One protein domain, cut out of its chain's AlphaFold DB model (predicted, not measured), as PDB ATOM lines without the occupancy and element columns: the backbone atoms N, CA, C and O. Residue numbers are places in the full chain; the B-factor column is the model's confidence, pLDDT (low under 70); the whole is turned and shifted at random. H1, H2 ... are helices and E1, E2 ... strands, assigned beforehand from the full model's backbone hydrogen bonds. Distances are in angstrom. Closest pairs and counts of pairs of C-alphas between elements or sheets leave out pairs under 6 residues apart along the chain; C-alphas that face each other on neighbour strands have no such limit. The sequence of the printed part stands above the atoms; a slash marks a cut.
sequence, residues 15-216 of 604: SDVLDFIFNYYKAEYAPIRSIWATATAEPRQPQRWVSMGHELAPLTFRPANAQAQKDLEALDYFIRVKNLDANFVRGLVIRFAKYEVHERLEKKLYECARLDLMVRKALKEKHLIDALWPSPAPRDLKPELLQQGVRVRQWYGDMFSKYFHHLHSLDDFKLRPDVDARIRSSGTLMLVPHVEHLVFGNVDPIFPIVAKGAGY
ATOM      1  N   SER A  15       8.596 -40.095 -25.782       94.88
ATOM      2  CA  SER A  15       7.721 -40.340 -26.934       94.88
ATOM      3  C   SER A  15       7.183 -41.770 -26.987       94.88
ATOM      4  O   SER A  15       6.048 -41.962 -27.416       94.88
ATOM      5  N   ASP A  16       7.947 -42.756 -26.508       95.88
ATOM      6  CA  ASP A  16       7.498 -44.145 -26.415       95.88
ATOM      7  C   ASP A  16       6.394 -44.282 -25.355       95.88
ATOM      8  O   ASP A  16       5.398 -44.969 -25.585       95.88
ATOM      9  N   VAL A  17       6.532 -43.592 -24.213       96.50
ATOM     10  CA  VAL A  17       5.517 -43.598 -23.143       96.50
ATOM     11  C   VAL A  17       4.233 -42.893 -23.587       96.50
ATOM     12  O   VAL A  17       3.138 -43.411 -23.365       96.50
ATOM     13  N   LEU A  18       4.344 -41.741 -24.254       96.19
ATOM     14  CA  LEU A  18       3.186 -41.017 -24.787       96.19
ATOM     15  C   LEU A  18       2.471 -41.816 -25.884       96.19
ATOM     16  O   LEU A  18       1.243 -41.874 -25.888       96.19
ATOM     17  N   ASP A  19       3.218 -42.486 -26.766       95.88
ATOM     18  CA  ASP A  19       2.654 -43.391 -27.770       95.88
ATOM     19  C   ASP A  19       1.921 -44.575 -27.119       95.88
ATOM     20  O   ASP A  19       0.813 -44.918 -27.542       95.88
ATOM     21  N   PHE A  20       2.475 -45.153 -26.049       96.38
ATOM     22  CA  PHE A  20       1.804 -46.198 -25.275       96.38
ATOM     23  C   PHE A  20       0.474 -45.729 -24.686       96.38
ATOM     24  O   PHE A  20      -0.558 -46.373 -24.896       96.38
ATOM     25  N   ILE A  21       0.471 -44.586 -24.000       96.62
ATOM     26  CA  ILE A  21      -0.736 -44.044 -23.367       96.62
ATOM     27  C   ILE A  21      -1.771 -43.657 -24.430       96.62
ATOM     28  O   ILE A  21      -2.944 -44.009 -24.301       96.62
ATOM     29  N   PHE A  22      -1.353 -43.016 -25.522       96.25
ATOM     30  CA  PHE A  22      -2.234 -42.699 -26.646       96.25
ATOM     31  C   PHE A  22      -2.908 -43.955 -27.220       96.25
ATOM     32  O   PHE A  22      -4.123 -43.964 -27.440       96.25
ATOM     33  N   ASN A  23      -2.144 -45.030 -27.435       94.56
ATOM     34  CA  ASN A  23      -2.689 -46.287 -27.943       94.56
ATOM     35  C   ASN A  23      -3.606 -46.982 -26.924       94.56
ATOM     36  O   ASN A  23      -4.624 -47.534 -27.334       94.56
ATOM     37  N   TYR A  24      -3.348 -46.868 -25.618       93.69
ATOM     38  CA  TYR A  24      -4.298 -47.314 -24.592       93.69
ATOM     39  C   TYR A  24      -5.667 -46.622 -24.745       93.69
ATOM     40  O   TYR A  24      -6.682 -47.305 -24.888       93.69
ATOM     41  N   TYR A  25      -5.712 -45.285 -24.818       94.56
ATOM     42  CA  TYR A  25      -6.977 -44.551 -25.007       94.56
ATOM     43  C   TYR A  25      -7.642 -44.875 -26.348       94.56
ATOM     44  O   TYR A  25      -8.863 -45.026 -26.423       94.56
ATOM     45  N   LYS A  26      -6.846 -45.032 -27.410       93.12
ATOM     46  CA  LYS A  26      -7.343 -45.448 -28.725       93.12
ATOM     47  C   LYS A  26      -8.022 -46.815 -28.652       93.12
ATOM     48  O   LYS A  26      -9.105 -46.986 -29.203       93.12
ATOM     49  N   ALA A  27      -7.421 -47.787 -27.978       89.62
ATOM     50  CA  ALA A  27      -8.009 -49.113 -27.832       89.62
ATOM     51  C   ALA A  27      -9.297 -49.091 -26.995       89.62
ATOM     52  O   ALA A  27     -10.293 -49.737 -27.343       89.62
ATOM     53  N   GLU A  28      -9.267 -48.327 -25.903       90.00
ATOM     54  CA  GLU A  28     -10.351 -48.243 -24.933       90.00
ATOM     55  C   GLU A  28     -11.585 -47.546 -25.532       90.00
ATOM     56  O   GLU A  28     -12.711 -48.019 -25.356       90.00
ATOM     57  N   TYR A  29     -11.383 -46.479 -26.313       91.00
ATOM     58  CA  TYR A  29     -12.465 -45.562 -26.681       91.00
ATOM     59  C   TYR A  29     -12.674 -45.326 -28.165       91.00
ATOM     60  O   TYR A  29     -13.794 -44.978 -28.546       91.00
ATOM     61  N   ALA A  30     -11.670 -45.533 -29.024       84.50
ATOM     62  CA  ALA A  30     -11.842 -45.196 -30.432       84.50
ATOM     63  C   ALA A  30     -13.034 -45.972 -31.028       84.50
ATOM     64  O   ALA A  30     -13.193 -47.171 -30.756       84.50
ATOM     65  N   PRO A  31     -13.893 -45.329 -31.838       78.56
ATOM     66  CA  PRO A  31     -15.044 -45.995 -32.429       78.56
ATOM     67  C   PRO A  31     -14.612 -47.228 -33.228       78.56
ATOM     68  O   PRO A  31     -13.763 -47.135 -34.119       78.56
ATOM     69  N   ILE A  32     -15.212 -48.384 -32.936       70.75
ATOM     70  CA  ILE A  32     -15.015 -49.594 -33.740       70.75
ATOM     71  C   ILE A  32     -15.807 -49.391 -35.030       70.75
ATOM     72  O   ILE A  32     -17.005 -49.655 -35.085       70.75
ATOM     73  N   ARG A  33     -15.152 -48.861 -36.066       61.75
ATOM     74  CA  ARG A  33     -15.803 -48.575 -37.356       61.75
ATOM     75  C   ARG A  33     -16.122 -49.838 -38.166       61.75
ATOM     76  O   ARG A  33     -16.805 -49.745 -39.178       61.75
ATOM     77  N   SER A  34     -15.648 -51.013 -37.743       53.97
ATOM     78  CA  SER A  34     -15.960 -52.294 -38.380       53.97
ATOM     79  C   SER A  34     -15.848 -53.448 -37.387       53.97
ATOM     80  O   SER A  34     -14.887 -53.521 -36.628       53.97
ATOM     81  N   ILE A  35     -16.791 -54.391 -37.460       59.25
ATOM     82  CA  ILE A  35     -16.808 -55.651 -36.688       59.25
ATOM     83  C   ILE A  35     -15.517 -56.467 -36.912       59.25
ATOM     84  O   ILE A  35     -15.129 -57.263 -36.064       59.25
ATOM     85  N   TRP A  36     -14.822 -56.223 -38.027       53.75
ATOM     86  CA  TRP A  36     -13.589 -56.910 -38.425       53.75
ATOM     87  C   TRP A  36     -12.316 -56.091 -38.191       53.75
ATOM     88  O   TRP A  36     -11.219 -56.597 -38.406       53.75
ATOM     89  N   ALA A  37     -12.446 -54.831 -37.767       50.72
ATOM     90  CA  ALA A  37     -11.318 -53.957 -37.480       50.72
ATOM     91  C   ALA A  37     -11.479 -53.376 -36.074       50.72
ATOM     92  O   ALA A  37     -11.917 -52.238 -35.887       50.72
ATOM     93  N   THR A  38     -11.089 -54.155 -35.066       55.84
ATOM     94  CA  THR A  38     -10.581 -53.547 -33.834       55.84
ATOM     95  C   THR A  38      -9.461 -52.612 -34.254       55.84
ATOM     96  O   THR A  38      -8.511 -53.058 -34.899       55.84
ATOM     97  N   ALA A  39      -9.607 -51.313 -33.981       59.31
ATOM     98  CA  ALA A  39      -8.568 -50.342 -34.280       59.31
ATOM     99  C   ALA A  39      -7.251 -50.893 -33.730       59.31
ATOM    100  O   ALA A  39      -7.143 -51.110 -32.525       59.31
ATOM    101  N   THR A  40      -6.288 -51.185 -34.606       69.88
ATOM    102  CA  THR A  40      -4.977 -51.666 -34.181       69.88
ATOM    103  C   THR A  40      -4.364 -50.551 -33.345       69.88
ATOM    104  O   THR A  40      -4.014 -49.471 -33.841       69.88
ATOM    105  N   ALA A  41      -4.375 -50.770 -32.042       84.19
ATOM    106  CA  ALA A  41      -3.922 -49.849 -31.020       84.19
ATOM    107  C   ALA A  41      -2.681 -50.450 -30.360       84.19
ATOM    108  O   ALA A  41      -2.569 -50.546 -29.144       84.19
ATOM    109  N   GLU A  42      -1.779 -50.935 -31.210       90.50
ATOM    110  CA  GLU A  42      -0.502 -51.465 -30.774       90.50
ATOM    111  C   GLU A  42       0.472 -50.298 -30.608       90.50
ATOM    112  O   GLU A  42       0.683 -49.542 -31.565       90.50
ATOM    113  N   PRO A  43       1.059 -50.130 -29.415       93.19
ATOM    114  CA  PRO A  43       2.097 -49.143 -29.197       93.19
ATOM    115  C   PRO A  43       3.359 -49.521 -29.967       93.19
ATOM    116  O   PRO A  43       3.574 -50.680 -30.343       93.19
ATOM    117  N   ARG A  44       4.260 -48.559 -30.141       93.00
ATOM    118  CA  ARG A  44       5.616 -48.831 -30.613       93.00
ATOM    119  C   ARG A  44       6.281 -49.831 -29.669       93.00
ATOM    120  O   ARG A  44       6.295 -49.659 -28.453       93.00
ATOM    121  N   GLN A  45       6.871 -50.872 -30.257       93.50
ATOM    122  CA  GLN A  45       7.613 -51.915 -29.539       93.50
ATOM    123  C   GLN A  45       6.760 -52.632 -28.467       93.50
ATOM    124  O   GLN A  45       7.148 -52.679 -27.296       93.50
ATOM    125  N   PRO A  46       5.624 -53.253 -28.843       94.19
ATOM    126  CA  PRO A  46       4.666 -53.821 -27.887       94.19
ATOM    127  C   PRO A  46       5.302 -54.876 -26.970       94.19
ATOM    128  O   PRO A  46       4.994 -54.948 -25.785       94.19
ATOM    129  N   GLN A  47       6.278 -55.631 -27.479       94.81
ATOM    130  CA  GLN A  47       6.996 -56.661 -26.722       94.81
ATOM    131  C   GLN A  47       7.763 -56.120 -25.502       94.81
ATOM    132  O   GLN A  47       7.927 -56.839 -24.511       94.81
ATOM    133  N   ARG A  48       8.212 -54.855 -25.526       95.62
ATOM    134  CA  ARG A  48       8.865 -54.227 -24.363       95.62
ATOM    135  C   ARG A  48       7.860 -53.943 -23.255       95.62
ATOM    136  O   ARG A  48       8.112 -54.294 -22.108       95.62
ATOM    137  N   TRP A  49       6.691 -53.413 -23.611       96.12
ATOM    138  CA  TRP A  49       5.581 -53.180 -22.683       96.12
ATOM    139  C   TRP A  49       5.065 -54.485 -22.070       96.12
ATOM    140  O   TRP A  49       4.878 -54.558 -20.857       96.12
ATOM    141  N   VAL A  50       4.935 -55.543 -22.879       94.62
ATOM    142  CA  VAL A  50       4.608 -56.896 -22.393       94.62
ATOM    143  C   VAL A  50       5.672 -57.399 -21.411       94.62
ATOM    144  O   VAL A  50       5.347 -57.916 -20.341       94.62
ATOM    145  N   SER A  51       6.957 -57.219 -21.733       95.38
ATOM    146  CA  SER A  51       8.058 -57.632 -20.854       95.38
ATOM    147  C   SER A  51       8.034 -56.895 -19.515       95.38
ATOM    148  O   SER A  51       8.139 -57.552 -18.479       95.38
ATOM    149  N   MET A  52       7.828 -55.572 -19.526       96.56
ATOM    150  CA  MET A  52       7.679 -54.756 -18.315       96.56
ATOM    151  C   MET A  52       6.468 -55.168 -17.479       96.56
ATOM    152  O   MET A  52       6.591 -55.320 -16.268       96.56
ATOM    153  N   GLY A  53       5.307 -55.396 -18.099       95.31
ATOM    154  CA  GLY A  53       4.113 -55.814 -17.362       95.31
ATOM    155  C   GLY A  53       4.296 -57.169 -16.679       95.31
ATOM    156  O   GLY A  53       3.876 -57.341 -15.538       95.31
ATOM    157  N   HIS A  54       5.011 -58.099 -17.315       94.50
ATOM    158  CA  HIS A  54       5.383 -59.362 -16.682       94.50
ATOM    159  C   HIS A  54       6.442 -59.221 -15.574       94.50
ATOM    160  O   HIS A  54       6.490 -60.077 -14.697       94.50
ATOM    161  N   GLU A  55       7.302 -58.197 -15.598       95.31
ATOM    162  CA  GLU A  55       8.201 -57.907 -14.466       95.31
ATOM    163  C   GLU A  55       7.439 -57.278 -13.291       95.31
ATOM    164  O   GLU A  55       7.716 -57.602 -12.141       95.31
ATOM    165  N   LEU A  56       6.456 -56.415 -13.572       94.75
ATOM    166  CA  LEU A  56       5.611 -55.785 -12.552       94.75
ATOM    167  C   LEU A  56       4.649 -56.777 -11.881       94.75
ATOM    168  O   LEU A  56       4.341 -56.631 -10.700       94.75
ATOM    169  N   ALA A  57       4.162 -57.771 -12.627       93.62
ATOM    170  CA  ALA A  57       3.252 -58.805 -12.144       93.62
ATOM    171  C   ALA A  57       3.678 -60.195 -12.668       93.62
ATOM    172  O   ALA A  57       3.056 -60.728 -13.596       93.62
ATOM    173  N   PRO A  58       4.745 -60.796 -12.107       89.94
ATOM    174  CA  PRO A  58       5.278 -62.063 -12.589       89.94
ATOM    175  C   PRO A  58       4.295 -63.212 -12.350       89.94
ATOM    176  O   PRO A  58       3.895 -63.496 -11.226       89.94
ATOM    177  N   LEU A  59       3.930 -63.909 -13.431       86.06
ATOM    178  CA  LEU A  59       3.063 -65.094 -13.375       86.06
ATOM    179  C   LEU A  59       3.812 -66.356 -12.925       86.06
ATOM    180  O   LEU A  59       3.201 -67.318 -12.469       86.06
ATOM    181  N   THR A  60       5.135 -66.376 -13.098       90.19
ATOM    182  CA  THR A  60       6.016 -67.501 -12.767       90.19
ATOM    183  C   THR A  60       7.345 -66.976 -12.237       90.19
ATOM    184  O   THR A  60       7.760 -65.865 -12.576       90.19
ATOM    185  N   PHE A  61       8.023 -67.770 -11.404       90.81
ATOM    186  CA  PHE A  61       9.368 -67.439 -10.942       90.81
ATOM    187  C   PHE A  61      10.340 -67.521 -12.125       90.81
ATOM    188  O   PHE A  61      10.538 -68.593 -12.698       90.81
ATOM    189  N   ARG A  62      10.926 -66.384 -12.506       88.69
ATOM    190  CA  ARG A  62      11.853 -66.274 -13.636       88.69
ATOM    191  C   ARG A  62      13.013 -65.334 -13.298       88.69
ATOM    192  O   ARG A  62      12.835 -64.450 -12.461       88.69
ATOM    193  N   PRO A  63      14.178 -65.482 -13.951       91.19
ATOM    194  CA  PRO A  63      15.235 -64.482 -13.870       91.19
ATOM    195  C   PRO A  63      14.723 -63.118 -14.346       91.19
ATOM    196  O   PRO A  63      13.999 -63.048 -15.341       91.19
ATOM    197  N   ALA A  64      15.115 -62.050 -13.653       89.94
ATOM    198  CA  ALA A  64      14.731 -60.690 -14.015       89.94
ATOM    199  C   ALA A  64      15.239 -60.336 -15.420       89.94
ATOM    200  O   ALA A  64      16.407 -60.565 -15.759       89.94
ATOM    201  N   ASN A  65      14.370 -59.753 -16.243       94.12
ATOM    202  CA  ASN A  65      14.769 -59.267 -17.557       94.12
ATOM    203  C   ASN A  65      15.482 -57.912 -17.412       94.12
ATOM    204  O   ASN A  65      14.843 -56.885 -17.195       94.12
ATOM    205  N   ALA A  66      16.807 -57.904 -17.585       93.62
ATOM    206  CA  ALA A  66      17.634 -56.706 -17.432       93.62
ATOM    207  C   ALA A  66      17.199 -55.527 -18.323       93.62
ATOM    208  O   ALA A  66      17.351 -54.376 -17.919       93.62
ATOM    209  N   GLN A  67      16.654 -55.783 -19.519       95.25
ATOM    210  CA  GLN A  67      16.133 -54.708 -20.369       95.25
ATOM    211  C   GLN A  67      14.829 -54.143 -19.807       95.25
ATOM    212  O   GLN A  67      14.675 -52.930 -19.732       95.25
ATOM    213  N   ALA A  68      13.913 -55.011 -19.378       95.62
ATOM    214  CA  ALA A  68      12.645 -54.578 -18.803       95.62
ATOM    215  C   ALA A  68      12.849 -53.783 -17.504       95.62
ATOM    216  O   ALA A  68      12.136 -52.815 -17.282       95.62
ATOM    217  N   GLN A  69      13.856 -54.120 -16.693       95.50
ATOM    218  CA  GLN A  69      14.214 -53.340 -15.500       95.50
ATOM    219  C   GLN A  69      14.679 -51.917 -15.858       95.50
ATOM    220  O   GLN A  69      14.176 -50.955 -15.287       95.50
ATOM    221  N   LYS A  70      15.541 -51.754 -16.872       95.88
ATOM    222  CA  LYS A  70      15.936 -50.419 -17.374       95.88
ATOM    223  C   LYS A  70      14.752 -49.619 -17.916       95.88
ATOM    224  O   LYS A  70      14.685 -48.405 -17.753       95.88
ATOM    225  N   ASP A  71      13.824 -50.300 -18.579       97.31
ATOM    226  CA  ASP A  71      12.627 -49.671 -19.135       97.31
ATOM    227  C   ASP A  71      11.664 -49.235 -18.020       97.31
ATOM    228  O   ASP A  71      11.084 -48.152 -18.102       97.31
ATOM    229  N   LEU A  72      11.554 -50.025 -16.946       97.50
ATOM    230  CA  LEU A  72      10.806 -49.667 -15.741       97.50
ATOM    231  C   LEU A  72      11.436 -48.486 -15.000       97.50
ATOM    232  O   LEU A  72      10.709 -47.594 -14.573       97.50
ATOM    233  N   GLU A  73      12.765 -48.421 -14.901       96.81
ATOM    234  CA  GLU A  73      13.463 -47.257 -14.337       96.81
ATOM    235  C   GLU A  73      13.176 -45.978 -15.142       96.81
ATOM    236  O   GLU A  73      12.916 -44.920 -14.561       96.81
ATOM    237  N   ALA A  74      13.168 -46.073 -16.476       97.19
ATOM    238  CA  ALA A  74      12.809 -44.958 -17.351       97.19
ATOM    239  C   ALA A  74      11.336 -44.545 -17.190       97.19
ATOM    240  O   ALA A  74      11.034 -43.351 -17.109       97.19
ATOM    241  N   LEU A  75      10.424 -45.517 -17.081       97.69
ATOM    242  CA  LEU A  75       9.010 -45.269 -16.805       97.69
ATOM    243  C   LEU A  75       8.813 -44.588 -15.441       97.69
ATOM    244  O   LEU A  75       8.068 -43.617 -15.343       97.69
ATOM    245  N   ASP A  76       9.509 -45.042 -14.401       97.69
ATOM    246  CA  ASP A  76       9.441 -44.468 -13.054       97.69
ATOM    247  C   ASP A  76      10.030 -43.056 -12.986       97.69
ATOM    248  O   ASP A  76       9.540 -42.198 -12.243       97.69
ATOM    249  N   TYR A  77      11.087 -42.788 -13.752       97.50
ATOM    250  CA  TYR A  77      11.590 -41.431 -13.937       97.50
ATOM    251  C   TYR A  77      10.525 -40.544 -14.595       97.50
ATOM    252  O   TYR A  77      10.202 -39.485 -14.056       97.50
ATOM    253  N   PHE A  78       9.917 -41.002 -15.692       97.50
ATOM    254  CA  PHE A  78       8.864 -40.265 -16.392       97.50
ATOM    255  C   PHE A  78       7.645 -39.978 -15.499       97.50
ATOM    256  O   PHE A  78       7.194 -38.835 -15.422       97.50
ATOM    257  N   ILE A  79       7.154 -40.989 -14.773       97.00
ATOM    258  CA  ILE A  79       6.032 -40.871 -13.829       97.00
ATOM    259  C   ILE A  79       6.314 -39.792 -12.780       97.00
ATOM    260  O   ILE A  79       5.446 -38.962 -12.518       97.00
ATOM    261  N   ARG A  80       7.522 -39.772 -12.201       96.94
ATOM    262  CA  ARG A  80       7.905 -38.767 -11.195       96.94
ATOM    263  C   ARG A  80       8.001 -37.366 -11.785       96.94
ATOM    264  O   ARG A  80       7.457 -36.436 -11.203       96.94
ATOM    265  N   VAL A  81       8.652 -37.219 -12.939       96.50
ATOM    266  CA  VAL A  81       8.821 -35.917 -13.608       96.50
ATOM    267  C   VAL A  81       7.472 -35.302 -13.984       96.50
ATOM    268  O   VAL A  81       7.295 -34.095 -13.861       96.50
ATOM    269  N   LYS A  82       6.509 -36.124 -14.414       95.31
ATOM    270  CA  LYS A  82       5.162 -35.678 -14.800       95.31
ATOM    271  C   LYS A  82       4.146 -35.704 -13.649       95.31
ATOM    272  O   LYS A  82       2.980 -35.413 -13.884       95.31
ATOM    273  N   ASN A  83       4.569 -36.053 -12.430       95.75
ATOM    274  CA  ASN A  83       3.710 -36.189 -11.247       95.75
ATOM    275  C   ASN A  83       2.465 -37.076 -11.484       95.75
ATOM    276  O   ASN A  83       1.335 -36.706 -11.166       95.75
ATOM    277  N   LEU A  84       2.662 -38.252 -12.087       95.56
ATOM    278  CA  LEU A  84       1.578 -39.184 -12.411       95.56
ATOM    279  C   LEU A  84       1.318 -40.172 -11.264       95.56
ATOM    280  O   LEU A  84       2.217 -40.511 -10.495       95.56
ATOM    281  N   ASP A  85       0.096 -40.711 -11.188       94.94
ATOM    282  CA  ASP A  85      -0.211 -41.830 -10.287       94.94
ATOM    283  C   ASP A  85       0.521 -43.096 -10.768       94.94
ATOM    284  O   ASP A  85       0.129 -43.742 -11.748       94.94
ATOM    285  N   ALA A  86       1.594 -43.454 -10.058       95.06
ATOM    286  CA  ALA A  86       2.441 -44.594 -10.387       95.06
ATOM    287  C   ALA A  86       1.667 -45.918 -10.424       95.06
ATOM    288  O   ALA A  86       1.907 -46.747 -11.303       95.06
ATOM    289  N   ASN A  87       0.719 -46.115  -9.501       94.19
ATOM    290  CA  ASN A  87      -0.073 -47.343  -9.437       94.19
ATOM    291  C   ASN A  87      -1.003 -47.439 -10.642       94.19
ATOM    292  O   ASN A  87      -1.159 -48.520 -11.214       94.19
ATOM    293  N   PHE A  88      -1.584 -46.310 -11.052       95.31
ATOM    294  CA  PHE A  88      -2.437 -46.262 -12.229       95.31
ATOM    295  C   PHE A  88      -1.650 -46.586 -13.505       95.31
ATOM    296  O   PHE A  88      -2.012 -47.529 -14.208       95.31
ATOM    297  N   VAL A  89      -0.538 -45.885 -13.761       96.31
ATOM    298  CA  VAL A  89       0.270 -46.069 -14.983       96.31
ATOM    299  C   VAL A  89       0.874 -47.475 -15.059       96.31
ATOM    300  O   VAL A  89       0.739 -48.144 -16.083       96.31
ATOM    301  N   ARG A  90       1.471 -47.984 -13.970       95.62
ATOM    302  CA  ARG A  90       1.975 -49.372 -13.915       95.62
ATOM    303  C   ARG A  90       0.848 -50.384 -14.116       95.62
ATOM    304  O   ARG A  90       1.034 -51.396 -14.786       95.62
ATOM    305  N   GLY A  91      -0.337 -50.083 -13.597       93.81
ATOM    306  CA  GLY A  91      -1.556 -50.840 -13.841       93.81
ATOM    307  C   GLY A  91      -1.934 -50.972 -15.308       93.81
ATOM    308  O   GLY A  91      -2.285 -52.069 -15.746       93.81
ATOM    309  N   LEU A  92      -1.818 -49.883 -16.075       94.56
ATOM    310  CA  LEU A  92      -2.038 -49.905 -17.524       94.56
ATOM    311  C   LEU A  92      -1.039 -50.837 -18.220       94.56
ATOM    312  O   LEU A  92      -1.437 -51.633 -19.068       94.56
ATOM    313  N   VAL A  93       0.236 -50.804 -17.817       95.44
ATOM    314  CA  VAL A  93       1.287 -51.684 -18.363       95.44
ATOM    315  C   VAL A  93       1.025 -53.159 -18.028       95.44
ATOM    316  O   VAL A  93       1.097 -54.014 -18.910       95.44
ATOM    317  N   ILE A  94       0.657 -53.469 -16.780       93.75
ATOM    318  CA  ILE A  94       0.284 -54.833 -16.362       93.75
ATOM    319  C   ILE A  94      -0.927 -55.324 -17.161       93.75
ATOM    320  O   ILE A  94      -0.934 -56.451 -17.660       93.75
ATOM    321  N   ARG A  95      -1.954 -54.478 -17.303       91.12
ATOM    322  CA  ARG A  95      -3.156 -54.797 -18.077       91.12
ATOM    323  C   ARG A  95      -2.803 -55.096 -19.531       91.12
ATOM    324  O   ARG A  95      -3.270 -56.103 -20.054       91.12
ATOM    325  N   PHE A  96      -1.976 -54.255 -20.150       91.81
ATOM    326  CA  PHE A  96      -1.520 -54.430 -21.526       91.81
ATOM    327  C   PHE A  96      -0.803 -55.772 -21.718       91.81
ATOM    328  O   PHE A  96      -1.122 -56.507 -22.647       91.81
ATOM    329  N   ALA A  97       0.108 -56.129 -20.807       92.12
ATOM    330  CA  ALA A  97       0.824 -57.402 -20.867       92.12
ATOM    331  C   ALA A  97      -0.094 -58.618 -20.678       92.12
ATOM    332  O   ALA A  97       0.136 -59.667 -21.270       92.12
ATOM    333  N   LYS A  98      -1.131 -58.487 -19.845       88.62
ATOM    334  CA  LYS A  98      -2.034 -59.595 -19.529       88.62
ATOM    335  C   LYS A  98      -3.107 -59.833 -20.593       88.62
ATOM    336  O   LYS A  98      -3.492 -60.975 -20.830       88.62
ATOM    337  N   TYR A  99      -3.629 -58.762 -21.177       80.00
ATOM    338  CA  TYR A  99      -4.763 -58.792 -22.092       80.00
ATOM    339  C   TYR A  99      -4.318 -58.413 -23.497       80.00
ATOM    340  O   TYR A  99      -4.806 -57.434 -24.049       80.00
ATOM    341  N   GLU A 100      -3.406 -59.194 -24.083       67.00
ATOM    342  CA  GLU A 100      -2.884 -58.979 -25.446       67.00
ATOM    343  C   GLU A 100      -3.997 -58.594 -26.454       67.00
ATOM    344  O   GLU A 100      -3.792 -57.749 -27.323       67.00
ATOM    345  N   VAL A 101      -5.220 -59.114 -26.258       67.00
ATOM    346  CA  VAL A 101      -6.464 -58.594 -26.851       67.00
ATOM    347  C   VAL A 101      -7.106 -57.546 -25.930       67.00
ATOM    348  O   VAL A 101      -7.595 -57.884 -24.850       67.00
ATOM    349  N   HIS A 102      -7.153 -56.281 -26.368       65.94
ATOM    350  CA  HIS A 102      -7.709 -55.169 -25.584       65.94
ATOM    351  C   HIS A 102      -9.218 -55.316 -25.366       65.94
ATOM    352  O   HIS A 102     -10.048 -54.812 -26.125       65.94
ATOM    353  N   GLU A 103      -9.586 -55.997 -24.288       75.69
ATOM    354  CA  GLU A 103     -10.928 -55.913 -23.743       75.69
ATOM    355  C   GLU A 103     -11.116 -54.537 -23.093       75.69
ATOM    356  O   GLU A 103     -10.313 -54.124 -22.253       75.69
ATOM    357  N   ARG A 104     -12.181 -53.822 -23.475       86.25
ATOM    358  CA  ARG A 104     -12.480 -52.482 -22.952       86.25
ATOM    359  C   ARG A 104     -12.846 -52.560 -21.477       86.25
ATOM    360  O   ARG A 104     -13.850 -53.192 -21.125       86.25
ATOM    361  N   LEU A 105     -12.050 -51.924 -20.617       89.31
ATOM    362  CA  LEU A 105     -12.322 -51.913 -19.179       89.31
ATOM    363  C   LEU A 105     -13.629 -51.189 -18.888       89.31
ATOM    364  O   LEU A 105     -14.442 -51.696 -18.127       89.31
ATOM    365  N   GLU A 106     -13.839 -50.037 -19.517       90.50
ATOM    366  CA  GLU A 106     -15.048 -49.217 -19.415       90.50
ATOM    367  C   GLU A 106     -16.311 -50.064 -19.611       90.50
ATOM    368  O   GLU A 106     -17.165 -50.122 -18.721       90.50
ATOM    369  N   LYS A 107     -16.377 -50.813 -20.715       90.50
ATOM    370  CA  LYS A 107     -17.486 -51.720 -21.011       90.50
ATOM    371  C   LYS A 107     -17.667 -52.773 -19.919       90.50
ATOM    372  O   LYS A 107     -18.791 -52.980 -19.469       90.50
ATOM    373  N   LYS A 108     -16.583 -53.404 -19.463       90.38
ATOM    374  CA  LYS A 108     -16.629 -54.436 -18.413       90.38
ATOM    375  C   LYS A 108     -17.104 -53.897 -17.070       90.38
ATOM    376  O   LYS A 108     -17.914 -54.546 -16.414       90.38
ATOM    377  N   LEU A 109     -16.636 -52.716 -16.672       91.94
ATOM    378  CA  LEU A 109     -17.065 -52.067 -15.432       91.94
ATOM    379  C   LEU A 109     -18.560 -51.739 -15.470       91.94
ATOM    380  O   LEU A 109     -19.263 -51.985 -14.491       91.94
ATOM    381  N   TYR A 110     -19.042 -51.256 -16.614       91.94
ATOM    382  CA  TYR A 110     -20.456 -50.964 -16.821       91.94
ATOM    383  C   TYR A 110     -21.324 -52.231 -16.858       91.94
ATOM    384  O   TYR A 110     -22.371 -52.275 -16.216       91.94
ATOM    385  N   GLU A 111     -20.882 -53.288 -17.549       90.94
ATOM    386  CA  GLU A 111     -21.571 -54.589 -17.576       90.94
ATOM    387  C   GLU A 111     -21.660 -55.235 -16.190       90.94
ATOM    388  O   GLU A 111     -22.671 -55.853 -15.871       90.94
ATOM    389  N   CYS A 112     -20.637 -55.049 -15.354       90.81
ATOM    390  CA  CYS A 112     -20.604 -55.545 -13.977       90.81
ATOM    391  C   CYS A 112     -21.253 -54.586 -12.962       90.81
ATOM    392  O   CYS A 112     -21.157 -54.839 -11.760       90.81
ATOM    393  N   ALA A 113     -21.840 -53.474 -13.423       91.75
ATOM    394  CA  ALA A 113     -22.423 -52.413 -12.597       91.75
ATOM    395  C   ALA A 113     -21.495 -51.904 -11.469       91.75
ATOM    396  O   ALA A 113     -21.946 -51.518 -10.389       91.75
ATOM    397  N   ARG A 114     -20.177 -51.879 -11.712       92.12
ATOM    398  CA  ARG A 114     -19.162 -51.422 -10.748       92.12
ATOM    399  C   ARG A 114     -18.970 -49.913 -10.807       92.12
ATOM    400  O   ARG A 114     -17.933 -49.420 -11.252       92.12
ATOM    401  N   LEU A 115     -19.987 -49.190 -10.344       92.25
ATOM    402  CA  LEU A 115     -20.012 -47.726 -10.328       92.25
ATOM    403  C   LEU A 115     -18.794 -47.121  -9.616       92.25
ATOM    404  O   LEU A 115     -18.168 -46.199 -10.133       92.25
ATOM    405  N   ASP A 116     -18.404 -47.695  -8.480       91.50
ATOM    406  CA  ASP A 116     -17.232 -47.281  -7.708       91.50
ATOM    407  C   ASP A 116     -15.942 -47.277  -8.548       91.50
ATOM    408  O   ASP A 116     -15.150 -46.334  -8.492       91.50
ATOM    409  N   LEU A 117     -15.747 -48.309  -9.370       93.12
ATOM    410  CA  LEU A 117     -14.582 -48.430 -10.241       93.12
ATOM    411  C   LEU A 117     -14.698 -47.552 -11.488       93.12
ATOM    412  O   LEU A 117     -13.678 -47.040 -11.947       93.12
ATOM    413  N   MET A 118     -15.908 -47.353 -12.024       94.50
ATOM    414  CA  MET A 118     -16.134 -46.458 -13.168       94.50
ATOM    415  C   MET A 118     -15.751 -45.016 -12.830       94.50
ATOM    416  O   MET A 118     -15.002 -44.395 -13.581       94.50
ATOM    417  N   VAL A 119     -16.210 -44.512 -11.679       94.81
ATOM    418  CA  VAL A 119     -15.903 -43.155 -11.195       94.81
ATOM    419  C   VAL A 119     -14.392 -42.995 -10.989       94.81
ATOM    420  O   VAL A 119     -13.796 -42.048 -11.498       94.81
ATOM    421  N   ARG A 120     -13.737 -43.950 -10.308       93.69
ATOM    422  CA  ARG A 120     -12.280 -43.909 -10.074       93.69
ATOM    423  C   ARG A 120     -11.475 -43.942 -11.364       93.69
ATOM    424  O   ARG A 120     -10.508 -43.194 -11.488       93.69
ATOM    425  N   LYS A 121     -11.855 -44.810 -12.302       94.94
ATOM    426  CA  LYS A 121     -11.207 -44.903 -13.612       94.94
ATOM    427  C   LYS A 121     -11.290 -43.566 -14.338       94.94
ATOM    428  O   LYS A 121     -10.251 -43.039 -14.713       94.94
ATOM    429  N   ALA A 122     -12.490 -42.996 -14.447       95.56
ATOM    430  CA  ALA A 122     -12.694 -41.727 -15.133       95.56
ATOM    431  C   ALA A 122     -11.877 -40.586 -14.494       95.56
ATOM    432  O   ALA A 122     -11.180 -39.867 -15.203       95.56
ATOM    433  N   LEU A 123     -11.857 -40.468 -13.161       95.06
ATOM    434  CA  LEU A 123     -11.042 -39.451 -12.476       95.06
ATOM    435  C   LEU A 123      -9.534 -39.643 -12.682       95.06
ATOM    436  O   LEU A 123      -8.822 -38.673 -12.941       95.06
ATOM    437  N   LYS A 124      -9.036 -40.883 -12.589       95.44
ATOM    438  CA  LYS A 124      -7.613 -41.189 -12.820       95.44
ATOM    439  C   LYS A 124      -7.199 -40.916 -14.261       95.44
ATOM    440  O   LYS A 124      -6.110 -40.401 -14.501       95.44
ATOM    441  N   GLU A 125      -8.076 -41.214 -15.211       95.62
ATOM    442  CA  GLU A 125      -7.850 -40.916 -16.620       95.62
ATOM    443  C   GLU A 125      -7.893 -39.423 -16.900       95.62
ATOM    444  O   GLU A 125      -7.026 -38.943 -17.621       95.62
ATOM    445  N   LYS A 126      -8.826 -38.681 -16.295       95.25
ATOM    446  CA  LYS A 126      -8.844 -37.219 -16.375       95.25
ATOM    447  C   LYS A 126      -7.524 -36.631 -15.877       95.25
ATOM    448  O   LYS A 126      -6.884 -35.888 -16.607       95.25
ATOM    449  N   HIS A 127      -7.074 -37.035 -14.686       94.94
ATOM    450  CA  HIS A 127      -5.793 -36.592 -14.130       94.94
ATOM    451  C   HIS A 127      -4.614 -36.927 -15.055       94.94
ATOM    452  O   HIS A 127      -3.746 -36.087 -15.282       94.94
ATOM    453  N   LEU A 128      -4.576 -38.144 -15.611       96.31
ATOM    454  CA  LEU A 128      -3.532 -38.549 -16.554       96.31
ATOM    455  C   LEU A 128      -3.545 -37.683 -17.825       96.31
ATOM    456  O   LEU A 128      -2.486 -37.258 -18.276       96.31
ATOM    457  N   ILE A 129      -4.725 -37.404 -18.385       96.12
ATOM    458  CA  ILE A 129      -4.879 -36.557 -19.576       96.12
ATOM    459  C   ILE A 129      -4.451 -35.120 -19.280       96.12
ATOM    460  O   ILE A 129      -3.700 -34.544 -20.061       96.12
ATOM    461  N   ASP A 130      -4.891 -34.556 -18.158       94.88
ATOM    462  CA  ASP A 130      -4.578 -33.179 -17.773       94.88
ATOM    463  C   ASP A 130      -3.081 -32.985 -17.501       94.88
ATOM    464  O   ASP A 130      -2.521 -31.959 -17.881       94.88
ATOM    465  N   ALA A 131      -2.408 -33.990 -16.934       95.12
ATOM    466  CA  ALA A 131      -0.966 -33.951 -16.708       95.12
ATOM    467  C   ALA A 131      -0.140 -34.094 -18.003       95.12
ATOM    468  O   ALA A 131       0.928 -33.492 -18.127       95.12
ATOM    469  N   LEU A 132      -0.596 -34.907 -18.964       95.44
ATOM    470  CA  LEU A 132       0.152 -35.184 -20.198       95.44
ATOM    471  C   LEU A 132      -0.149 -34.201 -21.335       95.44
ATOM    472  O   LEU A 132       0.741 -33.891 -22.126       95.44
ATOM    473  N   TRP A 133      -1.384 -33.714 -21.410       95.62
ATOM    474  CA  TRP A 133      -1.877 -32.809 -22.447       95.62
ATOM    475  C   TRP A 133      -2.674 -31.662 -21.819       95.62
ATOM    476  O   TRP A 133      -3.887 -31.599 -22.027       95.62
ATOM    477  N   PRO A 134      -2.039 -30.782 -21.028       91.75
ATOM    478  CA  PRO A 134      -2.725 -29.698 -20.324       91.75
ATOM    479  C   PRO A 134      -3.544 -28.801 -21.267       91.75
ATOM    480  O   PRO A 134      -3.172 -28.591 -22.423       91.75
ATOM    481  N   SER A 135      -4.664 -28.287 -20.752       87.25
ATOM    482  CA  SER A 135      -5.538 -27.314 -21.417       87.25
ATOM    483  C   SER A 135      -5.546 -26.024 -20.584       87.25
ATOM    484  O   SER A 135      -5.903 -26.102 -19.405       87.25
ATOM    485  N   PRO A 136      -5.120 -24.865 -21.129       91.00
ATOM    486  CA  PRO A 136      -4.584 -24.656 -22.484       91.00
ATOM    487  C   PRO A 136      -3.184 -25.277 -22.680       91.00
ATOM    488  O   PRO A 136      -2.416 -25.392 -21.721       91.00
ATOM    489  N   ALA A 137      -2.820 -25.669 -23.912       90.50
ATOM    490  CA  ALA A 137      -1.490 -26.253 -24.152       90.50
ATOM    491  C   ALA A 137      -0.401 -25.188 -24.027       90.50
ATOM    492  O   ALA A 137      -0.554 -24.069 -24.527       90.50
ATOM    493  N   PRO A 138       0.766 -25.582 -23.503       91.69
ATOM    494  CA  PRO A 138       2.006 -24.858 -23.692       91.69
ATOM    495  C   PRO A 138       2.308 -24.639 -25.182       91.69
ATOM    496  O   PRO A 138       2.155 -25.541 -26.010       91.69
ATOM    497  N   ARG A 139       2.775 -23.434 -25.527       92.06
ATOM    498  CA  ARG A 139       3.104 -23.039 -26.913       92.06
ATOM    499  C   ARG A 139       4.274 -23.829 -27.509       92.06
ATOM    500  O   ARG A 139       4.426 -23.880 -28.724       92.06
ATOM    501  N   ASP A 140       5.106 -24.422 -26.663       93.62
ATOM    502  CA  ASP A 140       6.272 -25.233 -27.012       93.62
ATOM    503  C   ASP A 140       5.939 -26.721 -27.226       93.62
ATOM    504  O   ASP A 140       6.819 -27.512 -27.584       93.62
ATOM    505  N   LEU A 141       4.675 -27.125 -27.048       89.50
ATOM    506  CA  LEU A 141       4.264 -28.506 -27.262       89.50
ATOM    507  C   LEU A 141       4.364 -28.876 -28.750       89.50
ATOM    508  O   LEU A 141       3.834 -28.199 -29.630       89.50
ATOM    509  N   LYS A 142       5.014 -30.009 -29.044       92.81
ATOM    510  CA  LYS A 142       5.125 -30.516 -30.419       92.81
ATOM    511  C   LYS A 142       3.731 -30.703 -31.041       92.81
ATOM    512  O   LYS A 142       2.861 -31.291 -30.394       92.81
ATOM    513  N   PRO A 143       3.532 -30.335 -32.319       92.75
ATOM    514  CA  PRO A 143       2.219 -30.386 -32.967       92.75
ATOM    515  C   PRO A 143       1.634 -31.804 -33.034       92.75
ATOM    516  O   PRO A 143       0.421 -31.983 -32.971       92.75
ATOM    517  N   GLU A 144       2.479 -32.834 -33.116       92.00
ATOM    518  CA  GLU A 144       2.038 -34.234 -33.075       92.00
ATOM    519  C   GLU A 144       1.448 -34.615 -31.710       92.00
ATOM    520  O   GLU A 144       0.393 -35.246 -31.648       92.00
ATOM    521  N   LEU A 145       2.096 -34.199 -30.615       91.25
ATOM    522  CA  LEU A 145       1.609 -34.441 -29.254       91.25
ATOM    523  C   LEU A 145       0.327 -33.664 -28.989       91.25
ATOM    524  O   LEU A 145      -0.584 -34.183 -28.347       91.25
ATOM    525  N   LEU A 146       0.232 -32.455 -29.540       92.19
ATOM    526  CA  LEU A 146      -0.985 -31.668 -29.490       92.19
ATOM    527  C   LEU A 146      -2.159 -32.402 -30.159       92.19
ATOM    528  O   LEU A 146      -3.212 -32.581 -29.549       92.19
ATOM    529  N   GLN A 147      -1.967 -32.908 -31.380       94.81
ATOM    530  CA  GLN A 147      -3.000 -33.678 -32.082       94.81
ATOM    531  C   GLN A 147      -3.395 -34.959 -31.337       94.81
ATOM    532  O   GLN A 147      -4.566 -35.348 -31.358       94.81
ATOM    533  N   GLN A 148      -2.438 -35.625 -30.682       94.44
ATOM    534  CA  GLN A 148      -2.732 -36.762 -29.808       94.44
ATOM    535  C   GLN A 148      -3.626 -36.339 -28.640       94.44
ATOM    536  O   GLN A 148      -4.653 -36.981 -28.419       94.44
ATOM    537  N   GLY A 149      -3.285 -35.245 -27.955       94.38
ATOM    538  CA  GLY A 149      -4.060 -34.703 -26.839       94.38
ATOM    539  C   GLY A 149      -5.496 -34.362 -27.225       94.38
ATOM    540  O   GLY A 149      -6.424 -34.800 -26.549       94.38
ATOM    541  N   VAL A 150      -5.693 -33.685 -28.360       95.19
ATOM    542  CA  VAL A 150      -7.031 -33.355 -28.887       95.19
ATOM    543  C   VAL A 150      -7.861 -34.621 -29.118       95.19
ATOM    544  O   VAL A 150      -9.006 -34.703 -28.677       95.19
ATOM    545  N   ARG A 151      -7.283 -35.652 -29.751       95.56
ATOM    546  CA  ARG A 151      -7.988 -36.926 -29.987       95.56
ATOM    547  C   ARG A 151      -8.324 -37.657 -28.691       95.56
ATOM    548  O   ARG A 151      -9.429 -38.173 -28.561       95.56
ATOM    549  N   VAL A 152      -7.387 -37.709 -27.745       95.56
ATOM    550  CA  VAL A 152      -7.595 -38.373 -26.451       95.56
ATOM    551  C   VAL A 152      -8.684 -37.663 -25.649       95.56
ATOM    552  O   VAL A 152      -9.571 -38.336 -25.127       95.56
ATOM    553  N   ARG A 153      -8.672 -36.325 -25.605       95.19
ATOM    554  CA  ARG A 153      -9.717 -35.522 -24.954       95.19
ATOM    555  C   ARG A 153     -11.078 -35.727 -25.608       95.19
ATOM    556  O   ARG A 153     -12.047 -35.944 -24.890       95.19
ATOM    557  N   GLN A 154     -11.142 -35.761 -26.940       95.44
ATOM    558  CA  GLN A 154     -12.379 -36.063 -27.663       95.44
ATOM    559  C   GLN A 154     -12.928 -37.447 -27.288       95.44
ATOM    560  O   GLN A 154     -14.078 -37.567 -26.877       95.44
ATOM    561  N   TRP A 155     -12.100 -38.494 -27.357       95.12
ATOM    562  CA  TRP A 155     -12.521 -39.851 -26.996       95.12
ATOM    563  C   TRP A 155     -12.941 -39.982 -25.530       95.12
ATOM    564  O   TRP A 155     -13.909 -40.678 -25.217       95.12
ATOM    565  N   TYR A 156     -12.217 -39.320 -24.628       95.00
ATOM    566  CA  TYR A 156     -12.571 -39.274 -23.216       95.00
ATOM    567  C   TYR A 156     -13.893 -38.525 -23.001       95.00
ATOM    568  O   TYR A 156     -14.726 -39.008 -22.240       95.00
ATOM    569  N   GLY A 157     -14.125 -37.409 -23.699       94.94
ATOM    570  CA  GLY A 157     -15.378 -36.648 -23.669       94.94
ATOM    571  C   GLY A 157     -16.579 -37.445 -24.191       94.94
ATOM    572  O   GLY A 157     -17.635 -37.465 -23.556       94.94
ATOM    573  N   ASP A 158     -16.402 -38.196 -25.280       93.81
ATOM    574  CA  ASP A 158     -17.423 -39.111 -25.808       93.81
ATOM    575  C   ASP A 158     -17.777 -40.202 -24.782       93.81
ATOM    576  O   ASP A 158     -18.948 -40.520 -24.562       93.81
ATOM    577  N   MET A 159     -16.774 -40.772 -24.105       93.31
ATOM    578  CA  MET A 159     -17.015 -41.727 -23.019       93.31
ATOM    579  C   MET A 159     -17.666 -41.065 -21.805       93.31
ATOM    580  O   MET A 159     -18.580 -41.628 -21.206       93.31
ATOM    581  N   PHE A 160     -17.222 -39.868 -21.441       95.12
ATOM    582  CA  PHE A 160     -17.746 -39.125 -20.309       95.12
ATOM    583  C   PHE A 160     -19.239 -38.847 -20.484       95.12
ATOM    584  O   PHE A 160     -20.035 -39.242 -19.633       95.12
ATOM    585  N   SER A 161     -19.628 -38.263 -21.620       95.12
ATOM    586  CA  SER A 161     -21.020 -37.930 -21.963       95.12
ATOM    587  C   SER A 161     -21.924 -39.161 -22.094       95.12
ATOM    588  O   SER A 161     -23.150 -39.080 -21.958       95.12
ATOM    589  N   LYS A 162     -21.342 -40.343 -22.311       95.12
ATOM    590  CA  LYS A 162     -22.066 -41.616 -22.294       95.12
ATOM    591  C   LYS A 162     -22.496 -42.035 -20.885       95.12
ATOM    592  O   LYS A 162     -23.514 -42.715 -20.765       95.12
ATOM    593  N   TYR A 163     -21.780 -41.638 -19.829       95.69
ATOM    594  CA  TYR A 163     -22.023 -42.131 -18.463       95.69
ATOM    595  C   TYR A 163     -22.386 -41.063 -17.434       95.69
ATOM    596  O   TYR A 163     -23.235 -41.313 -16.574       95.69
ATOM    597  N   PHE A 164     -21.775 -39.887 -17.517       97.06
ATOM    598  CA  PHE A 164     -21.826 -38.849 -16.492       97.06
ATOM    599  C   PHE A 164     -22.499 -37.580 -17.033       97.06
ATOM    600  O   PHE A 164     -22.379 -37.250 -18.206       97.06
ATOM    601  N   HIS A 165     -23.232 -36.876 -16.169       96.38
ATOM    602  CA  HIS A 165     -23.578 -35.463 -16.363       96.38
ATOM    603  C   HIS A 165     -22.452 -34.570 -15.842       96.38
ATOM    604  O   HIS A 165     -22.041 -33.636 -16.513       96.38
ATOM    605  N   HIS A 166     -21.944 -34.874 -14.647       94.50
ATOM    606  CA  HIS A 166     -20.765 -34.232 -14.076       94.50
ATOM    607  C   HIS A 166     -19.997 -35.224 -13.202       94.50
ATOM    608  O   HIS A 166     -20.563 -36.190 -12.682       94.50
ATOM    609  N   LEU A 167     -18.700 -34.972 -13.050       93.75
ATOM    610  CA  LEU A 167     -17.770 -35.774 -12.260       93.75
ATOM    611  C   LEU A 167     -16.653 -34.846 -11.774       93.75
ATOM    612  O   LEU A 167     -15.697 -34.563 -12.503       93.75
ATOM    613  N   HIS A 168     -16.807 -34.346 -10.552       91.06
ATOM    614  CA  HIS A 168     -15.829 -33.469  -9.908       91.06
ATOM    615  C   HIS A 168     -14.942 -34.255  -8.951       91.06
ATOM    616  O   HIS A 168     -13.727 -34.063  -8.926       91.06
ATOM    617  N   SER A 169     -15.540 -35.173  -8.193       92.56
ATOM    618  CA  SER A 169     -14.831 -36.012  -7.232       92.56
ATOM    619  C   SER A 169     -15.509 -37.374  -7.069       92.56
ATOM    620  O   SER A 169     -16.494 -37.684  -7.736       92.56
ATOM    621  N   LEU A 170     -14.971 -38.204  -6.173       89.81
ATOM    622  CA  LEU A 170     -15.575 -39.490  -5.824       89.81
ATOM    623  C   LEU A 170     -16.930 -39.355  -5.129       89.81
ATOM    624  O   LEU A 170     -17.753 -40.256  -5.256       89.81
ATOM    625  N   ASP A 171     -17.136 -38.264  -4.395       92.94
ATOM    626  CA  ASP A 171     -18.358 -38.012  -3.630       92.94
ATOM    627  C   ASP A 171     -19.299 -37.033  -4.352       92.94
ATOM    628  O   ASP A 171     -20.465 -36.902  -3.979       92.94
ATOM    629  N   ASP A 172     -18.800 -36.365  -5.396       94.00
ATOM    630  CA  ASP A 172     -19.516 -35.354  -6.172       94.00
ATOM    631  C   ASP A 172     -19.503 -35.697  -7.665       94.00
ATOM    632  O   ASP A 172     -18.632 -35.282  -8.444       94.00
ATOM    633  N   PHE A 173     -20.469 -36.529  -8.044       95.75
ATOM    634  CA  PHE A 173     -20.726 -36.921  -9.419       95.75
ATOM    635  C   PHE A 173     -22.212 -37.213  -9.625       95.75
ATOM    636  O   PHE A 173     -22.927 -37.631  -8.710       95.75
ATOM    637  N   LYS A 174     -22.670 -37.070 -10.870       96.50
ATOM    638  CA  LYS A 174     -24.027 -37.438 -11.284       96.50
ATOM    639  C   LYS A 174     -23.969 -38.252 -12.557       96.50
ATOM    640  O   LYS A 174     -23.404 -37.822 -13.560       96.50
ATOM    641  N   LEU A 175     -24.578 -39.429 -12.512       96.69
ATOM    642  CA  LEU A 175     -24.750 -40.286 -13.675       96.69
ATOM    643  C   LEU A 175     -25.881 -39.788 -14.566       96.69
ATOM    644  O   LEU A 175     -26.810 -39.114 -14.114       96.69
ATOM    645  N   ARG A 176     -25.844 -40.208 -15.827       97.31
ATOM    646  CA  ARG A 176     -27.018 -40.106 -16.685       97.31
ATOM    647  C   ARG A 176     -28.178 -40.963 -16.154       97.31
ATOM    648  O   ARG A 176     -27.921 -42.070 -15.676       97.31
ATOM    649  N   PRO A 177     -29.444 -40.517 -16.280       97.31
ATOM    650  CA  PRO A 177     -30.599 -41.236 -15.731       97.31
ATOM    651  C   PRO A 177     -30.729 -42.686 -16.213       97.31
ATOM    652  O   PRO A 177     -31.082 -43.567 -15.433       97.31
ATOM    653  N   ASP A 178     -30.422 -42.947 -17.485       96.44
ATOM    654  CA  ASP A 178     -30.479 -44.276 -18.100       96.44
ATOM    655  C   ASP A 178     -29.396 -45.221 -17.559       96.44
ATOM    656  O   ASP A 178     -29.656 -46.391 -17.265       96.44
ATOM    657  N   VAL A 179     -28.188 -44.697 -17.355       95.50
ATOM    658  CA  VAL A 179     -27.056 -45.423 -16.764       95.50
ATOM    659  C   VAL A 179     -27.322 -45.723 -15.292       95.50
ATOM    660  O   VAL A 179     -27.135 -46.854 -14.848       95.50
ATOM    661  N   ASP A 180     -27.816 -44.733 -14.560       95.44
ATOM    662  CA  ASP A 180     -28.161 -44.825 -13.144       95.44
ATOM    663  C   ASP A 180     -29.299 -45.832 -12.897       95.44
ATOM    664  O   ASP A 180     -29.199 -46.708 -12.035       95.44
ATOM    665  N   ALA A 181     -30.355 -45.794 -13.720       95.38
ATOM    666  CA  ALA A 181     -31.437 -46.778 -13.682       95.38
ATOM    667  C   ALA A 181     -30.931 -48.207 -13.928       95.38
ATOM    668  O   ALA A 181     -31.337 -49.130 -13.220       95.38
ATOM    669  N   ARG A 182     -30.017 -48.396 -14.889       93.81
ATOM    670  CA  ARG A 182     -29.417 -49.707 -15.174       93.81
ATOM    671  C   ARG A 182     -28.515 -50.200 -14.044       93.81
ATOM    672  O   ARG A 182     -28.561 -51.376 -13.700       93.81
ATOM    673  N   ILE A 183     -27.685 -49.330 -13.474       92.00
ATOM    674  CA  ILE A 183     -26.805 -49.709 -12.361       92.00
ATOM    675  C   ILE A 183     -27.647 -50.106 -11.146       92.00
ATOM    676  O   ILE A 183     -27.363 -51.126 -10.526       92.00
ATOM    677  N   ARG A 184     -28.730 -49.372 -10.856       91.12
ATOM    678  CA  ARG A 184     -29.663 -49.718  -9.773       91.12
ATOM    679  C   ARG A 184     -30.423 -51.022 -10.002       91.12
ATOM    680  O   ARG A 184     -30.702 -51.722  -9.035       91.12
ATOM    681  N   SER A 185     -30.781 -51.344 -11.244       93.25
ATOM    682  CA  SER A 185     -31.486 -52.596 -11.550       93.25
ATOM    683  C   SER A 185     -30.558 -53.813 -11.586       93.25
ATOM    684  O   SER A 185     -31.015 -54.943 -11.405       93.25
ATOM    685  N   SER A 186     -29.253 -53.601 -11.770       88.06
ATOM    686  CA  SER A 186     -28.240 -54.652 -11.725       88.06
ATOM    687  C   SER A 186     -27.939 -55.059 -10.279       88.06
ATOM    688  O   SER A 186     -26.997 -54.579  -9.656       88.06
ATOM    689  N   GLY A 187     -28.736 -55.980  -9.733       78.06
ATOM    690  CA  GLY A 187     -28.622 -56.453  -8.346       78.06
ATOM    691  C   GLY A 187     -27.379 -57.297  -8.016       78.06
ATOM    692  O   GLY A 187     -27.307 -57.861  -6.927       78.06
ATOM    693  N   THR A 188     -26.405 -57.436  -8.922       70.31
ATOM    694  CA  THR A 188     -25.206 -58.262  -8.701       70.31
ATOM    695  C   THR A 188     -23.933 -57.483  -9.001       70.31
ATOM    696  O   THR A 188     -23.661 -57.123 -10.144       70.31
ATOM    697  N   LEU A 189     -23.123 -57.265  -7.962       72.25
ATOM    698  CA  LEU A 189     -21.768 -56.739  -8.092       72.25
ATOM    699  C   LEU A 189     -20.830 -57.891  -8.452       72.25
ATOM    700  O   LEU A 189     -20.444 -58.685  -7.594       72.25
ATOM    701  N   MET A 190     -20.459 -57.980  -9.724       77.19
ATOM    702  CA  MET A 190     -19.470 -58.961 -10.171       77.19
ATOM    703  C   MET A 190     -18.048 -58.468  -9.868       77.19
ATOM    704  O   MET A 190     -17.742 -57.269  -9.916       77.19
ATOM    705  N   LEU A 191     -17.155 -59.408  -9.553       79.69
ATOM    706  CA  LEU A 191     -15.728 -59.122  -9.438       79.69
ATOM    707  C   LEU A 191     -15.159 -58.843 -10.829       79.69
ATOM    708  O   LEU A 191     -15.321 -59.644 -11.747       79.69
ATOM    709  N   VAL A 192     -14.468 -57.713 -10.965       82.00
ATOM    710  CA  VAL A 192     -13.748 -57.367 -12.191       82.00
ATOM    711  C   VAL A 192     -12.271 -57.661 -11.944       82.00
ATOM    712  O   VAL A 192     -11.688 -57.078 -11.027       82.00
ATOM    713  N   PRO A 193     -11.651 -58.579 -12.696       76.56
ATOM    714  CA  PRO A 193     -10.254 -58.922 -12.488       76.56
ATOM    715  C   PRO A 193      -9.334 -57.760 -12.912       76.56
ATOM    716  O   PRO A 193      -9.667 -56.972 -13.795       76.56
ATOM    717  N   HIS A 194      -8.159 -57.656 -12.282       71.75
ATOM    718  CA  HIS A 194      -7.091 -56.694 -12.627       71.75
ATOM    719  C   HIS A 194      -7.463 -55.208 -12.542       71.75
ATOM    720  O   HIS A 194      -6.893 -54.374 -13.242       71.75
ATOM    721  N   VAL A 195      -8.375 -54.858 -11.637       84.81
ATOM    722  CA  VAL A 195      -8.749 -53.466 -11.319       84.81
ATOM    723  C   VAL A 195      -7.991 -52.895 -10.120       84.81
ATOM    724  O   VAL A 195      -8.318 -51.816  -9.639       84.81
ATOM    725  N   GLU A 196      -6.965 -53.592  -9.634       83.94
ATOM    726  CA  GLU A 196      -6.155 -53.178  -8.477       83.94
ATOM    727  C   GLU A 196      -5.571 -51.772  -8.657       83.94
ATOM    728  O   GLU A 196      -5.621 -50.950  -7.747       83.94
ATOM    729  N   HIS A 197      -5.135 -51.445  -9.873       85.38
ATOM    730  CA  HIS A 197      -4.620 -50.125 -10.235       85.38
ATOM    731  C   HIS A 197      -5.659 -48.996 -10.184       85.38
ATOM    732  O   HIS A 197      -5.296 -47.821 -10.137       85.38
ATOM    733  N   LEU A 198      -6.954 -49.324 -10.172       88.38
ATOM    734  CA  LEU A 198      -8.024 -48.364  -9.897       88.38
ATOM    735  C   LEU A 198      -8.227 -48.182  -8.392       88.38
ATOM    736  O   LEU A 198      -8.614 -47.099  -7.956       88.38
ATOM    737  N   VAL A 199      -7.945 -49.218  -7.599       82.81
ATOM    738  CA  VAL A 199      -8.205 -49.249  -6.157       82.81
ATOM    739  C   VAL A 199      -7.091 -48.599  -5.341       82.81
ATOM    740  O   VAL A 199      -7.401 -47.866  -4.405       82.81
ATOM    741  N   PHE A 200      -5.831 -48.827  -5.703       72.00
ATOM    742  CA  PHE A 200      -4.662 -48.276  -5.010       72.00
ATOM    743  C   PHE A 200      -4.199 -46.954  -5.645       72.00
ATOM    744  O   PHE A 200      -4.229 -46.824  -6.868       72.00
ATOM    745  N   GLY A 201      -3.753 -45.973  -4.850       62.16
ATOM    746  CA  GLY A 201      -3.193 -44.702  -5.347       62.16
ATOM    747  C   GLY A 201      -3.636 -43.463  -4.563       62.16
ATOM    748  O   GLY A 201      -4.235 -43.586  -3.500       62.16
ATOM    749  N   ASN A 202      -3.341 -42.281  -5.115       54.03
ATOM    750  CA  ASN A 202      -3.541 -40.960  -4.483       54.03
ATOM    751  C   ASN A 202      -5.014 -40.535  -4.346       54.03
ATOM    752  O   ASN A 202      -5.312 -39.470  -3.817       54.03
ATOM    753  N   VAL A 203      -5.936 -41.354  -4.847       51.94
ATOM    754  CA  VAL A 203      -7.371 -41.172  -4.654       51.94
ATOM    755  C   VAL A 203      -7.737 -41.905  -3.367       51.94
ATOM    756  O   VAL A 203      -7.580 -43.126  -3.316       51.94
ATOM    757  N   ASP A 204      -8.186 -41.167  -2.344       42.31
ATOM    758  CA  ASP A 204      -8.493 -41.717  -1.019       42.31
ATOM    759  C   ASP A 204      -9.270 -43.045  -1.131       42.31
ATOM    760  O   ASP A 204     -10.262 -43.134  -1.871       42.31
ATOM    761  N   PRO A 205      -8.836 -44.110  -0.429       39.38
ATOM    762  CA  PRO A 205      -9.478 -45.410  -0.526       39.38
ATOM    763  C   PRO A 205     -10.923 -45.310  -0.023       39.38
ATOM    764  O   PRO A 205     -11.180 -45.224   1.177       39.38
ATOM    765  N   ILE A 206     -11.898 -45.355  -0.939       42.50
ATOM    766  CA  ILE A 206     -13.305 -45.482  -0.545       42.50
ATOM    767  C   ILE A 206     -13.499 -46.897  -0.012       42.50
ATOM    768  O   ILE A 206     -13.305 -47.882  -0.734       42.50
ATOM    769  N   PHE A 207     -13.927 -46.981   1.240       39.50
ATOM    770  CA  PHE A 207     -14.607 -48.157   1.756       39.50
ATOM    771  C   PHE A 207     -15.810 -48.462   0.852       39.50
ATOM    772  O   PHE A 207     -16.493 -47.519   0.449       39.50
ATOM    773  N   PRO A 208     -16.084 -49.734   0.511       42.31
ATOM    774  CA  PRO A 208     -17.227 -50.090  -0.324       42.31
ATOM    775  C   PRO A 208     -18.477 -49.343   0.149       42.31
ATOM    776  O   PRO A 208     -18.733 -49.297   1.350       42.31
ATOM    777  N   ILE A 209     -19.255 -48.764  -0.769       44.59
ATOM    778  CA  ILE A 209     -20.455 -47.978  -0.420       44.59
ATOM    779  C   ILE A 209     -21.414 -48.817   0.446       44.59
ATOM    780  O   ILE A 209     -22.009 -48.322   1.398       44.59
ATOM    781  N   VAL A 210     -21.434 -50.132   0.207       47.62
ATOM    782  CA  VAL A 210     -22.172 -51.128   0.997       47.62
ATOM    783  C   VAL A 210     -21.605 -51.308   2.418       47.62
ATOM    784  O   VAL A 210     -22.359 -51.499   3.363       47.62
ATOM    785  N   ALA A 211     -20.287 -51.194   2.606       42.16
ATOM    786  CA  ALA A 211     -19.621 -51.390   3.898       42.16
ATOM    787  C   ALA A 211     -19.786 -50.204   4.865       42.16
ATOM    788  O   ALA A 211     -19.554 -50.360   6.060       42.16
ATOM    789  N   LYS A 212     -20.202 -49.027   4.378       43.44
ATOM    790  CA  LYS A 212     -20.506 -47.862   5.227       43.44
ATOM    791  C   LYS A 212     -21.947 -47.847   5.762       43.44
ATOM    792  O   LYS A 212     -22.315 -46.883   6.424       43.44
ATOM    793  N   GLY A 213     -22.786 -48.842   5.449       37.22
ATOM    794  CA  GLY A 213     -24.214 -48.839   5.819       37.22
ATOM    795  C   GLY A 213     -25.035 -47.723   5.149       37.22
ATOM    796  O   GLY A 213     -26.241 -47.616   5.350       37.22
ATOM    797  N   ALA A 214     -24.394 -46.905   4.313       42.53
ATOM    798  CA  ALA A 214     -25.014 -45.877   3.507       42.53
ATOM    799  C   ALA A 214     -25.449 -46.509   2.185       42.53
ATOM    800  O   ALA A 214     -24.772 -46.403   1.162       42.53
ATOM    801  N   GLY A 215     -26.603 -47.179   2.199       40.34
ATOM    802  CA  GLY A 215     -27.347 -47.365   0.960       40.34
ATOM    803  C   GLY A 215     -27.472 -46.009   0.253       40.34
ATOM    804  O   GLY A 215     -27.656 -44.985   0.914       40.34
ATOM    805  N   TYR A 216     -27.360 -46.007  -1.077       47.16
ATOM    806  CA  TYR A 216     -27.362 -44.841  -1.983       47.16
ATOM    807  C   TYR A 216     -28.494 -43.802  -1.764       47.16
ATOM    808  O   TYR A 216     -28.511 -42.766  -2.418       47.16
TER     809      TYR A 216
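AT A GLANCE: This is residues 15 to 216 of the 604 residues of an uncharacterized protein of Sporormia fimetaria CBS 119925 (UniProt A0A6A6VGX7). Three long helices, H1, H6 and H7, run roughly side by side with their centres in a triangle, and a second group of crossed helices, H2, H3 and H4, sits beside them. Where H7 ends, the small hairpin E1 E2 and then H8 follow at that end, while the short H9 packs on both H4 and H6; residues 32 to 37 stick out. The printed part has 202 residues with ten named helices and two named strands, in the order H1 to H7, E1, E2, H8 to H10; the sheet is antiparallel and the class is mostly helix. It is compact, with a radius of gyration of the C-alphas of 17.6 A, and spans 49 by 46 by 38 A.

HOW THE PARTS SIT: Begin at H1, residues 15 to 29, which touches H7, residues 143 to 163, at a shallow tilt of 28 degrees, the same way; their closest C-alphas, Tyr 29 and Trp 155, are 5.7 A apart. Next find H2, residues 46 to 56, which touches H4, residues 86 to 98, at a steep tilt of 63 degrees, opposite ways, with closest C-alphas Gly 53 and Ile 94 at 4.1 A. H3, residues 66 to 81, touches H2 with residues 68 to 72 alone, about perpendicular at 85 degrees; the closest C-alphas, Met 52 and Ala 68, are 5.0 A apart. H3 and H4 only just touch, only at the corner, with 3 pairs of C-alphas within 8 A, the closest being Ile 79 and Ala 86 at 6.2 A. H5, residues 105 to 111, and H6, residues 115 to 132, form a helical hairpin at 22 degrees, with closest C-alphas Leu 109 and Met 118 at 6.1 A. H6 and H7 form another at 18 degrees, with Ile 129 and Arg 153 closest at 7.3 A. In the hairpin of E1, residues 164 to 167, and E2, residues 173 to 175, N 165 and O 174 are within hydrogen-bond range at 2.8 A. H8, residues 177 to 185, is close but not clearly touching H7, C-alphas 163 and 179 being closest at 6.2 A. H9, residues 196 to 199, touches H4 at Gly 91 and His 197, the closest C-alphas, 4.8 A, and H6 at Lys 121 and Leu 198, 6.0 A. H10, residues 209 to 212, touches no helix. In H1 to H8 every O i to N i+4 pair is within hydrogen-bond range; H9 and H10 are too short for one.

IN THESE COORDINATES: Find C-alpha 15 at (7.721, -40.340, -26.934); from there H1 runs 20.9 A. H3 measures 22.9 A and H6 25.7 A. H7, the longest, runs 30.6 A from C-alpha 143 at (2.219, -30.386, -32.967). H10 ends at C-alpha 212, (-20.506, -47.862, 5.227).

THE WHOLE: The C-alphas farthest apart, Pro 63 and Pro 177, are 51.4 A apart. The printed part has no cut, and its one long link is H1 to H2, 16 residues. Look for pLDDT under 70 at residues 33 to 40, 100 to 102 and 201 to 216.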